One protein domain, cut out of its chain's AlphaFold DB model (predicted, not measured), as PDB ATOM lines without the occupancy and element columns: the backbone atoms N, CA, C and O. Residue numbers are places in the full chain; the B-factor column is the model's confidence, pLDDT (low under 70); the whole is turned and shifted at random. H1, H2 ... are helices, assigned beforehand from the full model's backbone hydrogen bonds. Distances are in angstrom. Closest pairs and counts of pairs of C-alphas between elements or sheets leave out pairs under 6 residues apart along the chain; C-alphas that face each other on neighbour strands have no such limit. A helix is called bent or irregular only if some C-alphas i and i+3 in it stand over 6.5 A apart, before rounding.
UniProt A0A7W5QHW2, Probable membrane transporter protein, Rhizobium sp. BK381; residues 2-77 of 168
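This is residues 2 to 77 of the 168 residues of the protein "Probable membrane transporter protein" of Rhizobium sp. BK381 (UniProt A0A7W5QHW2). Two helices, H1 and H2, lie side by side as a thin layer, and the longest helix, H3, slants beneath them from the H2 side toward the H1 side, in a loose three-helix bundle that runs up and down, each helix against the one before it. Residues 2 to 7 stick out at one end and residues 69 to 77, of which 69 to 71 belong to H3, at the other, and these two stretches add to the length. The printed part has 76 residues with three named helices in the order H1, H2, H3 and no named strand; the class is all helix. The whole is loose, with a radius of gyration of the C-alphas of 14.8 A, and its C-alphas span 53 by 24 by 16 A, a rod in outline.

H3, residues 50 to 71, has a kink of 40 degrees near residue 57 and is irregular: C-alphas 56 and 59 are 7.1 A apart. With residues 50 to 54 alone it touches H2, residues 35 to 44; the closest C-alphas, those of Leu 44 and Ala 53, are 6.0 A apart. These two form a helical hairpin and run opposite ways at a shallow tilt of 29 degrees. H2 also touches H1, residues 12 to 32, where the closest C-alphas, those of Ile 25 and Ala 37, are 4.9 A apart. H1 and H2 form a second helical hairpin, opposite ways at a shallow tilt of 8 degrees. H1 and H3 are close but not clearly touching, with the closest C-alphas, those of Gly 30 and Met 64, 7.7 A apart. They run the same way at a shallow tilt of 33 degrees, only just short of steep. H2 is only just irregular, with C-alphas 38 and 41 6.9 A apart. In H1 every O i to N i+4 pair is within hydrogen-bond range; in H3 16 of 18 are, and in H2 2 of 6, beside 3 of 7 O i to N i+3 pairs.

H3, 22 residues, measures 30.2 A from its first to its last C-alpha, from C-alpha 50 at (84.397, -42.369, 233.697) to C-alpha 71 at (105.652, -21.133, 236.507). H1, 21 residues, measures 29.4 A and begins with C-alpha 12 at (73.044, -32.542, 245.991). H2, 10 residues, measures 17.3 A.

The C-alphas of Thr 2 and Asn 75, the two farthest apart, are 54.3 A from each other. Without the stretches that stand free, the body of 61 residues spans 34 by 17 by 15 A. The printed part has no cut, and the links H1 to H2 and H2 to H3 are tight. The mean pLDDT of the printed part is 82.5; residues 2 to 10 and 34 to 35 are under 70.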
ATOM      1  N   THR A   2      65.877 -40.793 220.197       36.88
ATOM      2  CA  THR A   2      65.481 -39.753 221.145       36.88
ATOM      3  C   THR A   2      66.748 -39.121 221.712       36.88
ATOM      4  O   THR A   2      67.529 -39.782 222.391       36.88
ATOM      5  N   THR A   3      66.987 -37.850 221.401       47.88
ATOM      6  CA  THR A   3      68.001 -37.035 222.071       47.88
ATOM      7  C   THR A   3      67.517 -36.771 223.493       47.88
ATOM      8  O   THR A   3      66.763 -35.828 223.730       47.88
ATOM      9  N   GLN A   4      67.882 -37.651 224.427       40.22
ATOM     10  CA  GLN A   4      67.743 -37.363 225.850       40.22
ATOM     11  C   GLN A   4      68.589 -36.118 226.156       40.22
ATOM     12  O   GLN A   4      69.759 -36.081 225.760       40.22
ATOM     13  N   PRO A   5      68.032 -35.081 226.802       41.41
ATOM     14  CA  PRO A   5      68.842 -33.971 227.264       41.41
ATOM     15  C   PRO A   5      69.839 -34.521 228.285       41.41
ATOM     16  O   PRO A   5      69.462 -35.272 229.181       41.41
ATOM     17  N   ILE A   6      71.111 -34.140 228.158       49.78
ATOM     18  CA  ILE A   6      72.138 -34.348 229.187       49.78
ATOM     19  C   ILE A   6      71.810 -33.392 230.346       49.78
ATOM     20  O   ILE A   6      72.517 -32.427 230.617       49.78
ATOM     21  N   ALA A   7      70.664 -33.593 230.987       46.25
ATOM     22  CA  ALA A   7      70.433 -33.084 232.316       46.25
ATOM     23  C   ALA A   7      71.126 -34.095 233.221       46.25
ATOM     24  O   ALA A   7      70.574 -35.147 233.529       46.25
ATOM     25  N   ALA A   8      72.378 -33.819 233.586       54.91
ATOM     26  CA  ALA A   8      72.890 -34.409 234.809       54.91
ATOM     27  C   ALA A   8      71.854 -34.055 235.879       54.91
ATOM     28  O   ALA A   8      71.633 -32.866 236.120       54.91
ATOM     29  N   ASP A   9      71.164 -35.044 236.449       57.59
ATOM     30  CA  ASP A   9      70.356 -34.809 237.636       57.59
ATOM     31  C   ASP A   9      71.317 -34.225 238.673       57.59
ATOM     32  O   ASP A   9      72.141 -34.937 239.255       57.59
ATOM     33  N   LEU A  10      71.272 -32.898 238.835       68.81
ATOM     34  CA  LEU A  10      72.088 -32.101 239.753       68.81
ATOM     35  C   LEU A  10      71.593 -32.351 241.177       68.81
ATOM     36  O   LEU A  10      71.186 -31.451 241.910       68.81
ATOM     37  N   THR A  11      71.592 -33.619 241.564       84.25
ATOM     38  CA  THR A  11      71.360 -34.042 242.926       84.25
ATOM     39  C   THR A  11      72.474 -33.472 243.788       84.25
ATOM     40  O   THR A  11      73.639 -33.394 243.387       84.25
ATOM     41  N   LEU A  12      72.109 -33.080 245.007       86.06
ATOM     42  CA  LEU A  12      73.044 -32.542 245.991       86.06
ATOM     43  C   LEU A  12      74.279 -33.445 246.157       86.06
ATOM     44  O   LEU A  12      75.396 -32.950 246.259       86.06
ATOM     45  N   MET A  13      74.083 -34.766 246.107       85.62
ATOM     46  CA  MET A  13      75.160 -35.755 246.141       85.62
ATOM     47  C   MET A  13      76.161 -35.569 244.992       85.62
ATOM     48  O   MET A  13      77.358 -35.468 245.250       85.62
ATOM     49  N   THR A  14      75.691 -35.471 243.747       85.44
ATOM     50  CA  THR A  14      76.544 -35.276 242.565       85.44
ATOM     51  C   THR A  14      77.353 -33.993 242.677       85.44
ATOM     52  O   THR A  14      78.556 -34.008 242.428       85.44
ATOM     53  N   VAL A  15      76.733 -32.894 243.121       88.19
ATOM     54  CA  VAL A  15      77.427 -31.612 243.316       88.19
ATOM     55  C   VAL A  15      78.510 -31.729 244.389       88.19
ATOM     56  O   VAL A  15      79.636 -31.292 244.162       88.19
ATOM     57  N   LEU A  16      78.206 -32.343 245.534       90.25
ATOM     58  CA  LEU A  16      79.163 -32.493 246.634       90.25
ATOM     59  C   LEU A  16      80.344 -33.395 246.258       90.25
ATOM     60  O   LEU A  16      81.493 -33.048 246.544       90.25
ATOM     61  N   VAL A  17      80.081 -34.525 245.595       88.69
ATOM     62  CA  VAL A  17      81.128 -35.454 245.146       88.69
ATOM     63  C   VAL A  17      81.969 -34.816 244.048       88.69
ATOM     64  O   VAL A  17      83.193 -34.848 244.141       88.69
ATOM     65  N   ALA A  18      81.347 -34.180 243.052       89.38
ATOM     66  CA  ALA A  18      82.073 -33.510 241.979       89.38
ATOM     67  C   ALA A  18      82.931 -32.360 242.512       89.38
ATOM     68  O   ALA A  18      84.108 -32.273 242.173       89.38
ATOM     69  N   PHE A  19      82.386 -31.521 243.397       90.75
ATOM     70  CA  PHE A  19      83.136 -30.436 244.026       90.75
ATOM     71  C   PHE A  19      84.330 -30.966 244.823       90.75
ATOM     72  O   PHE A  19      85.455 -30.511 244.620       90.75
ATOM     73  N   THR A  20      84.105 -31.960 245.686       90.56
ATOM     74  CA  THR A  20      85.167 -32.571 246.499       90.56
ATOM     75  C   THR A  20      86.226 -33.230 245.620       90.56
ATOM     76  O   THR A  20      87.418 -33.009 245.822       90.56
ATOM     77  N   GLY A  21      85.804 -33.997 244.613       89.88
ATOM     78  CA  GLY A  21      86.686 -34.675 243.670       89.88
ATOM     79  C   GLY A  21      87.542 -33.684 242.891       89.88
ATOM     80  O   GLY A  21      88.765 -33.777 242.920       89.88
ATOM     81  N   VAL A  22      86.922 -32.683 242.264       90.25
ATOM     82  CA  VAL A  22      87.629 -31.630 241.522       90.25
ATOM     83  C   VAL A  22      88.581 -30.860 242.436       90.25
ATOM     84  O   VAL A  22      89.743 -30.680 242.075       90.25
ATOM     85  N   PHE A  23      88.144 -30.460 243.634       91.00
ATOM     86  CA  PHE A  23      89.004 -29.783 244.605       91.00
ATOM     87  C   PHE A  23      90.236 -30.624 244.958       91.00
ATOM     88  O   PHE A  23      91.359 -30.123 244.880       91.00
ATOM     89  N   LEU A  24      90.041 -31.904 245.295       89.12
ATOM     90  CA  LEU A  24      91.134 -32.816 245.621       89.12
ATOM     91  C   LEU A  24      92.092 -32.977 244.444       89.12
ATOM     92  O   LEU A  24      93.297 -32.888 244.637       89.12
ATOM     93  N   ILE A  25      91.590 -33.151 243.223       89.12
ATOM     94  CA  ILE A  25      92.421 -33.269 242.019       89.12
ATOM     95  C   ILE A  25      93.264 -32.010 241.813       89.12
ATOM     96  O   ILE A  25      94.478 -32.112 241.622       89.12
ATOM     97  N   CYS A  26      92.638 -30.831 241.880       88.38
ATOM     98  CA  CYS A  26      93.317 -29.545 241.748       88.38
ATOM     99  C   CYS A  26      94.419 -29.389 242.792       88.38
ATOM    100  O   CYS A  26      95.561 -29.068 242.461       88.38
ATOM    101  N   PHE A  27      94.068 -29.639 244.053       89.00
ATOM    102  CA  PHE A  27      94.980 -29.528 245.175       89.00
ATOM    103  C   PHE A  27      96.139 -30.517 245.040       89.00
ATOM    104  O   PHE A  27      97.295 -30.118 245.123       89.00
ATOM    105  N   LEU A  28      95.856 -31.790 244.758       88.00
ATOM    106  CA  LEU A  28      96.866 -32.841 244.665       88.00
ATOM    107  C   LEU A  28      97.804 -32.639 243.472       88.00
ATOM    108  O   LEU A  28      99.019 -32.805 243.609       88.00
ATOM    109  N   LYS A  29      97.272 -32.257 242.303       85.25
ATOM    110  CA  LYS A  29      98.097 -31.970 241.122       85.25
ATOM    111  C   LYS A  29      98.972 -30.738 241.341       85.25
ATOM    112  O   LYS A  29     100.156 -30.793 241.018       85.25
ATOM    113  N   GLY A  30      98.414 -29.676 241.924       82.81
ATOM    114  CA  GLY A  30      99.134 -28.436 242.208       82.81
ATOM    115  C   GLY A  30     100.187 -28.568 243.312       82.81
ATOM    116  O   GLY A  30     101.300 -28.078 243.148       82.81
ATOM    117  N   ALA A  31      99.866 -29.247 244.416       83.12
ATOM    118  CA  ALA A  31     100.745 -29.359 245.580       83.12
ATOM    119  C   ALA A  31     101.839 -30.429 245.421       83.12
ATOM    120  O   ALA A  31     102.948 -30.236 245.912       83.12
ATOM    121  N   PHE A  32     101.551 -31.542 244.732       79.62
ATOM    122  CA  PHE A  32     102.439 -32.717 244.684       79.62
ATOM    123  C   PHE A  32     102.883 -33.120 243.267       79.62
ATOM    124  O   PHE A  32     103.375 -34.230 243.064       79.62
ATOM    125  N   GLY A  33     102.697 -32.260 242.260       71.38
ATOM    126  CA  GLY A  33     103.235 -32.491 240.912       71.38
ATOM    127  C   GLY A  33     102.518 -33.576 240.097       71.38
ATOM    128  O   GLY A  33     103.092 -34.127 239.162       71.38
ATOM    129  N   GLY A  34     101.261 -33.891 240.427       68.06
ATOM    130  CA  GLY A  34     100.373 -34.715 239.592       68.06
ATOM    131  C   GLY A  34     100.321 -36.213 239.895       68.06
ATOM    132  O   GLY A  34      99.351 -36.853 239.496       68.06
ATOM    133  N   GLY A  35     101.272 -36.780 240.646       68.44
ATOM    134  CA  GLY A  35     101.282 -38.218 240.969       68.44
ATOM    135  C   GLY A  35     100.029 -38.698 241.714       68.44
ATOM    136  O   GLY A  35      99.485 -39.752 241.399       68.44
ATOM    137  N   PHE A  36      99.521 -37.886 242.645       71.25
ATOM    138  CA  PHE A  36      98.333 -38.204 243.448       71.25
ATOM    139  C   PHE A  36      97.003 -37.815 242.786       71.25
ATOM    140  O   PHE A  36      95.943 -38.216 243.260       71.25
ATOM    141  N   ALA A  37      97.031 -37.079 241.671       75.00
ATOM    142  CA  ALA A  37      95.816 -36.663 240.967       75.00
ATOM    143  C   ALA A  37      95.075 -37.833 240.287       75.00
ATOM    144  O   ALA A  37      93.918 -37.686 239.900       75.00
ATOM    145  N   ILE A  38      95.718 -39.006 240.203       77.69
ATOM    146  CA  ILE A  38      95.170 -40.264 239.671       77.69
ATOM    147  C   ILE A  38      93.852 -40.696 240.329       77.69
ATOM    148  O   ILE A  38      93.027 -41.348 239.698       77.69
ATOM    149  N   VAL A  39      93.621 -40.297 241.582       79.69
ATOM    150  CA  VAL A  39      92.410 -40.646 242.346       79.69
ATOM    151  C   VAL A  39      91.162 -39.926 241.805       79.69
ATOM    152  O   VAL A  39      90.035 -40.304 242.114       79.69
ATOM    153  N   GLY A  40      91.345 -38.916 240.950       80.69
ATOM    154  CA  GLY A  40      90.272 -38.075 240.444       80.69
ATOM    155  C   GLY A  40      89.166 -38.794 239.686       80.69
ATOM    156  O   GLY A  40      87.996 -38.659 240.041       80.69
ATOM    157  N   ILE A  41      89.528 -39.562 238.654       82.44
ATOM    158  CA  ILE A  41      88.541 -40.286 237.841       82.44
ATOM    159  C   ILE A  41      87.797 -41.341 238.676       82.44
ATOM    160  O   ILE A  41      86.570 -41.309 238.642       82.44
ATOM    161  N   PRO A  42      88.464 -42.200 239.477       82.00
ATOM    162  CA  PRO A  42      87.774 -43.142 240.362       82.00
ATOM    163  C   PRO A  42      86.770 -42.493 241.328       82.00
ATOM    164  O   PRO A  42      85.718 -43.067 241.602       82.00
ATOM    165  N   LEU A  43      87.068 -41.295 241.849       85.12
ATOM    166  CA  LEU A  43      86.146 -40.571 242.730       85.12
ATOM    167  C   LEU A  43      84.935 -40.023 241.975       85.12
ATOM    168  O   LEU A  43      83.807 -40.175 242.439       85.12
ATOM    169  N   LEU A  44      85.150 -39.394 240.818       88.50
ATOM    170  CA  LEU A  44      84.047 -38.883 240.002       88.50
ATOM    171  C   LEU A  44      83.193 -40.018 239.433       88.50
ATOM    172  O   LEU A  44      81.979 -39.855 239.320       88.50
ATOM    173  N   SER A  45      83.786 -41.186 239.165       85.94
ATOM    174  CA  SER A  45      83.046 -42.336 238.649       85.94
ATOM    175  C   SER A  45      82.011 -42.913 239.622       85.94
ATOM    176  O   SER A  45      81.193 -43.739 239.236       85.94
ATOM    177  N   LEU A  46      82.009 -42.470 240.886       86.81
ATOM    178  CA  LEU A  46      80.956 -42.808 241.849       86.81
ATOM    179  C   LEU A  46      79.606 -42.157 241.512       86.81
ATOM    180  O   LEU A  46      78.578 -42.613 242.003       86.81
ATOM    181  N   VAL A  47      79.604 -41.076 240.725       87.81
ATOM    182  CA  VAL A  47      78.397 -40.281 240.428       87.81
ATOM    183  C   VAL A  47      78.180 -40.009 238.941       87.81
ATOM    184  O   VAL A  47      77.117 -39.528 238.560       87.81
ATOM    185  N   MET A  48      79.166 -40.291 238.094       88.50
ATOM    186  CA  MET A  48      79.059 -40.147 236.645       88.50
ATOM    187  C   MET A  48      79.887 -41.212 235.935       88.50
ATOM    188  O   MET A  48      80.709 -41.889 236.534       88.50
ATOM    189  N   ASP A  49      79.686 -41.342 234.637       88.12
ATOM    190  CA  ASP A  49      80.480 -42.226 233.800       88.12
ATOM    191  C   ASP A  49      81.977 -41.792 233.731       88.12
ATOM    192  O   ASP A  49      82.250 -40.587 233.661       88.12
ATOM    193  N   PRO A  50      82.968 -42.716 233.729       84.44
ATOM    194  CA  PRO A  50      84.397 -42.369 233.697       84.44
ATOM    195  C   PRO A  50      84.834 -41.543 232.482       84.44
ATOM    196  O   PRO A  50      85.705 -40.680 232.612       84.44
ATOM    197  N   VAL A  51      84.240 -41.776 231.306       86.19
ATOM    198  CA  VAL A  51      84.547 -40.997 230.095       86.19
ATOM    199  C   VAL A  51      84.001 -39.579 230.246       86.19
ATOM    200  O   VAL A  51      84.694 -38.610 229.931       86.19
ATOM    201  N   THR A  52      82.807 -39.445 230.822       88.38
ATOM    202  CA  THR A  52      82.210 -38.146 231.168       88.38
ATOM    203  C   THR A  52      83.058 -37.393 232.196       88.38
ATOM    204  O   THR A  52      83.336 -36.207 232.011       88.38
ATOM    205  N   ALA A  53      83.543 -38.074 233.240       88.25
ATOM    206  CA  ALA A  53      84.457 -37.501 234.228       88.25
ATOM    207  C   ALA A  53      85.776 -37.032 233.592       88.25
ATOM    208  O   ALA A  53      86.245 -35.929 233.874       88.25
ATOM    209  N   GLY A  54      86.358 -37.839 232.700       88.00
ATOM    210  CA  GLY A  54      87.547 -37.464 231.934       88.00
ATOM    211  C   GLY A  54      87.308 -36.224 231.070       88.00
ATOM    212  O   GLY A  54      88.105 -35.288 231.104       88.00
ATOM    213  N   GLY A  55      86.175 -36.170 230.365       88.56
ATOM    214  CA  GLY A  55      85.769 -35.011 229.569       88.56
ATOM    215  C   GLY A  55      85.583 -33.738 230.402       88.56
ATOM    216  O   GLY A  55      86.013 -32.666 229.981       88.56
ATOM    217  N   LEU A  56      85.010 -33.858 231.605       88.69
ATOM    218  CA  LEU A  56      84.864 -32.751 232.555       88.69
ATOM    219  C   LEU A  56      86.226 -32.215 233.026       88.69
ATOM    220  O   LEU A  56      86.420 -31.003 233.124       88.69
ATOM    221  N   LEU A  57      87.169 -33.111 233.327       89.06
ATOM    222  CA  LEU A  57      88.477 -32.755 233.880       89.06
ATOM    223  C   LEU A  57      89.494 -32.306 232.823       89.06
ATOM    224  O   LEU A  57      90.422 -31.571 233.157       89.06
ATOM    225  N   ALA A  58      89.351 -32.713 231.561       88.94
ATOM    226  CA  ALA A  58      90.345 -32.442 230.523       88.94
ATOM    227  C   ALA A  58      90.674 -30.939 230.345       88.94
ATOM    228  O   ALA A  58      91.860 -30.597 230.393       88.94
ATOM    229  N   PRO A  59      89.702 -30.006 230.228       91.06
ATOM    230  CA  PRO A  59      90.008 -28.576 230.115       91.06
ATOM    231  C   PRO A  59      90.735 -28.032 231.349       91.06
ATOM    232  O   PRO A  59      91.639 -27.201 231.244       91.06
ATOM    233  N   LEU A  60      90.357 -28.534 232.525       89.81
ATOM    234  CA  LEU A  60      90.954 -28.160 233.797       89.81
ATOM    235  C   LEU A  60      92.414 -28.630 233.883       89.81
ATOM    236  O   LEU A  60      93.285 -27.853 234.272       89.81
ATOM    237  N   PHE A  61      92.708 -29.859 233.452       88.75
ATOM    238  CA  PHE A  61      94.077 -30.365 233.382       88.75
ATOM    239  C   PHE A  61      94.943 -29.590 232.392       88.75
ATOM    240  O   PHE A  61      96.071 -29.243 232.737       88.75
ATOM    241  N   VAL A  62      94.405 -29.235 231.221       91.06
ATOM    242  CA  VAL A  62      95.113 -28.381 230.257       91.06
ATOM    243  C   VAL A  62      95.461 -27.031 230.887       91.06
ATOM    244  O   VAL A  62      96.604 -26.586 230.788       91.06
ATOM    245  N   ALA A  63      94.521 -26.390 231.587       93.06
ATOM    246  CA  ALA A  63      94.779 -25.120 232.264       93.06
ATOM    247  C   ALA A  63      95.880 -25.239 233.338       93.06
ATOM    248  O   ALA A  63      96.758 -24.377 233.424       93.06
ATOM    249  N   MET A  64      95.873 -26.322 234.122       90.56
ATOM    250  CA  MET A  64      96.918 -26.604 235.113       90.56
ATOM    251  C   MET A  64      98.287 -26.809 234.470       90.56
ATOM    252  O   MET A  64      99.277 -26.276 234.968       90.56
ATOM    253  N   ASP A  65      98.349 -27.554 233.368       90.38
ATOM    254  CA  ASP A  65      99.600 -27.837 232.669       90.38
ATOM    255  C   ASP A  65     100.179 -26.558 232.044       90.38
ATOM    256  O   ASP A  65     101.377 -26.295 232.168       90.38
ATOM    257  N   LEU A  66      99.336 -25.690 231.469       93.62
ATOM    258  CA  LEU A  66      99.754 -24.373 230.973       93.62
ATOM    259  C   LEU A  66     100.311 -23.487 232.095       93.62
ATOM    260  O   LEU A  66     101.353 -22.846 231.923       93.62
ATOM    261  N   TYR A  67      99.651 -23.466 233.256       92.62
ATOM    262  CA  TYR A  67     100.143 -22.725 234.417       92.62
ATOM    263  C   TYR A  67     101.471 -23.298 234.934       92.62
ATOM    264  O   TYR A  67     102.400 -22.539 235.216       92.62
ATOM    265  N   ALA A  68     101.604 -24.626 234.995       90.19
ATOM    266  CA  ALA A  68     102.836 -25.294 235.402       90.19
ATOM    267  C   ALA A  68     104.002 -24.959 234.463       90.19
ATOM    268  O   ALA A  68     105.077 -24.604 234.943       90.19
ATOM    269  N   LEU A  69     103.790 -24.981 233.142       91.88
ATOM    270  CA  LEU A  69     104.798 -24.580 232.151       91.88
ATOM    271  C   LEU A  69     105.183 -23.098 232.268       91.88
ATOM    272  O   LEU A  69     106.333 -22.728 232.027       91.88
ATOM    273  N   ARG A  70     104.232 -22.233 232.643       92.56
ATOM    274  CA  ARG A  70     104.491 -20.805 232.867       92.56
ATOM    275  C   ARG A  70     105.315 -20.562 234.131       92.56
ATOM    276  O   ARG A  70     106.207 -19.709 234.111       92.56
ATOM    277  N   TYR A  71     104.992 -21.265 235.212       91.81
ATOM    278  CA  TYR A  71     105.652 -21.133 236.507       91.81
ATOM    279  C   TYR A  71     107.055 -21.763 236.486       91.81
ATOM    280  O   TYR A  71     108.045 -21.100 236.805       91.81
ATOM    281  N   TRP A  72     107.159 -23.009 236.020       91.38
ATOM    282  CA  TRP A  72     108.412 -23.749 235.871       91.38
ATOM    283  C   TRP A  72     109.063 -23.435 234.530       91.38
ATOM    284  O   TRP A  72     108.879 -24.141 233.539       91.38
ATOM    285  N   LYS A  73     109.835 -22.346 234.496       92.50
ATOM    286  CA  LYS A  73     110.520 -21.883 233.281       92.50
ATOM    287  C   LYS A  73     111.486 -22.951 232.736       92.50
ATOM    288  O   LYS A  73     112.125 -23.630 233.531       92.50
ATOM    289  N   PRO A  74     111.745 -23.005 231.413       92.50
ATOM    290  CA  PRO A  74     112.632 -24.004 230.798       92.50
ATOM    291  C   PRO A  74     114.046 -24.128 231.384       92.50
ATOM    292  O   PRO A  74     114.702 -25.150 231.201       92.50
ATOM    293  N   ASN A  75     114.538 -23.099 232.080       92.62
ATOM    294  CA  ASN A  75     115.836 -23.138 232.753       92.62
ATOM    295  C   ASN A  75     115.846 -24.008 234.025       92.62
ATOM    296  O   ASN A  75     116.914 -24.350 234.515       92.62
ATOM    297  N   THR A  76     114.680 -24.366 234.571       93.06
ATOM    298  CA  THR A  76     114.565 -25.267 235.730       93.06
ATOM    299  C   THR A  76     114.453 -26.735 235.317       93.06
ATOM    300  O   THR A  76     114.358 -27.607 236.176       93.06
ATOM    301  N   TRP A  77     114.408 -27.030 234.015       92.88
ATOM    302  CA  TRP A  77     114.152 -28.375 233.509       92.88
ATOM    303  C   TRP A  77     115.451 -29.172 233.379       92.88
ATOM    304  O   TRP A  77     116.432 -28.700 232.799       92.88
TER     305      TRP A  77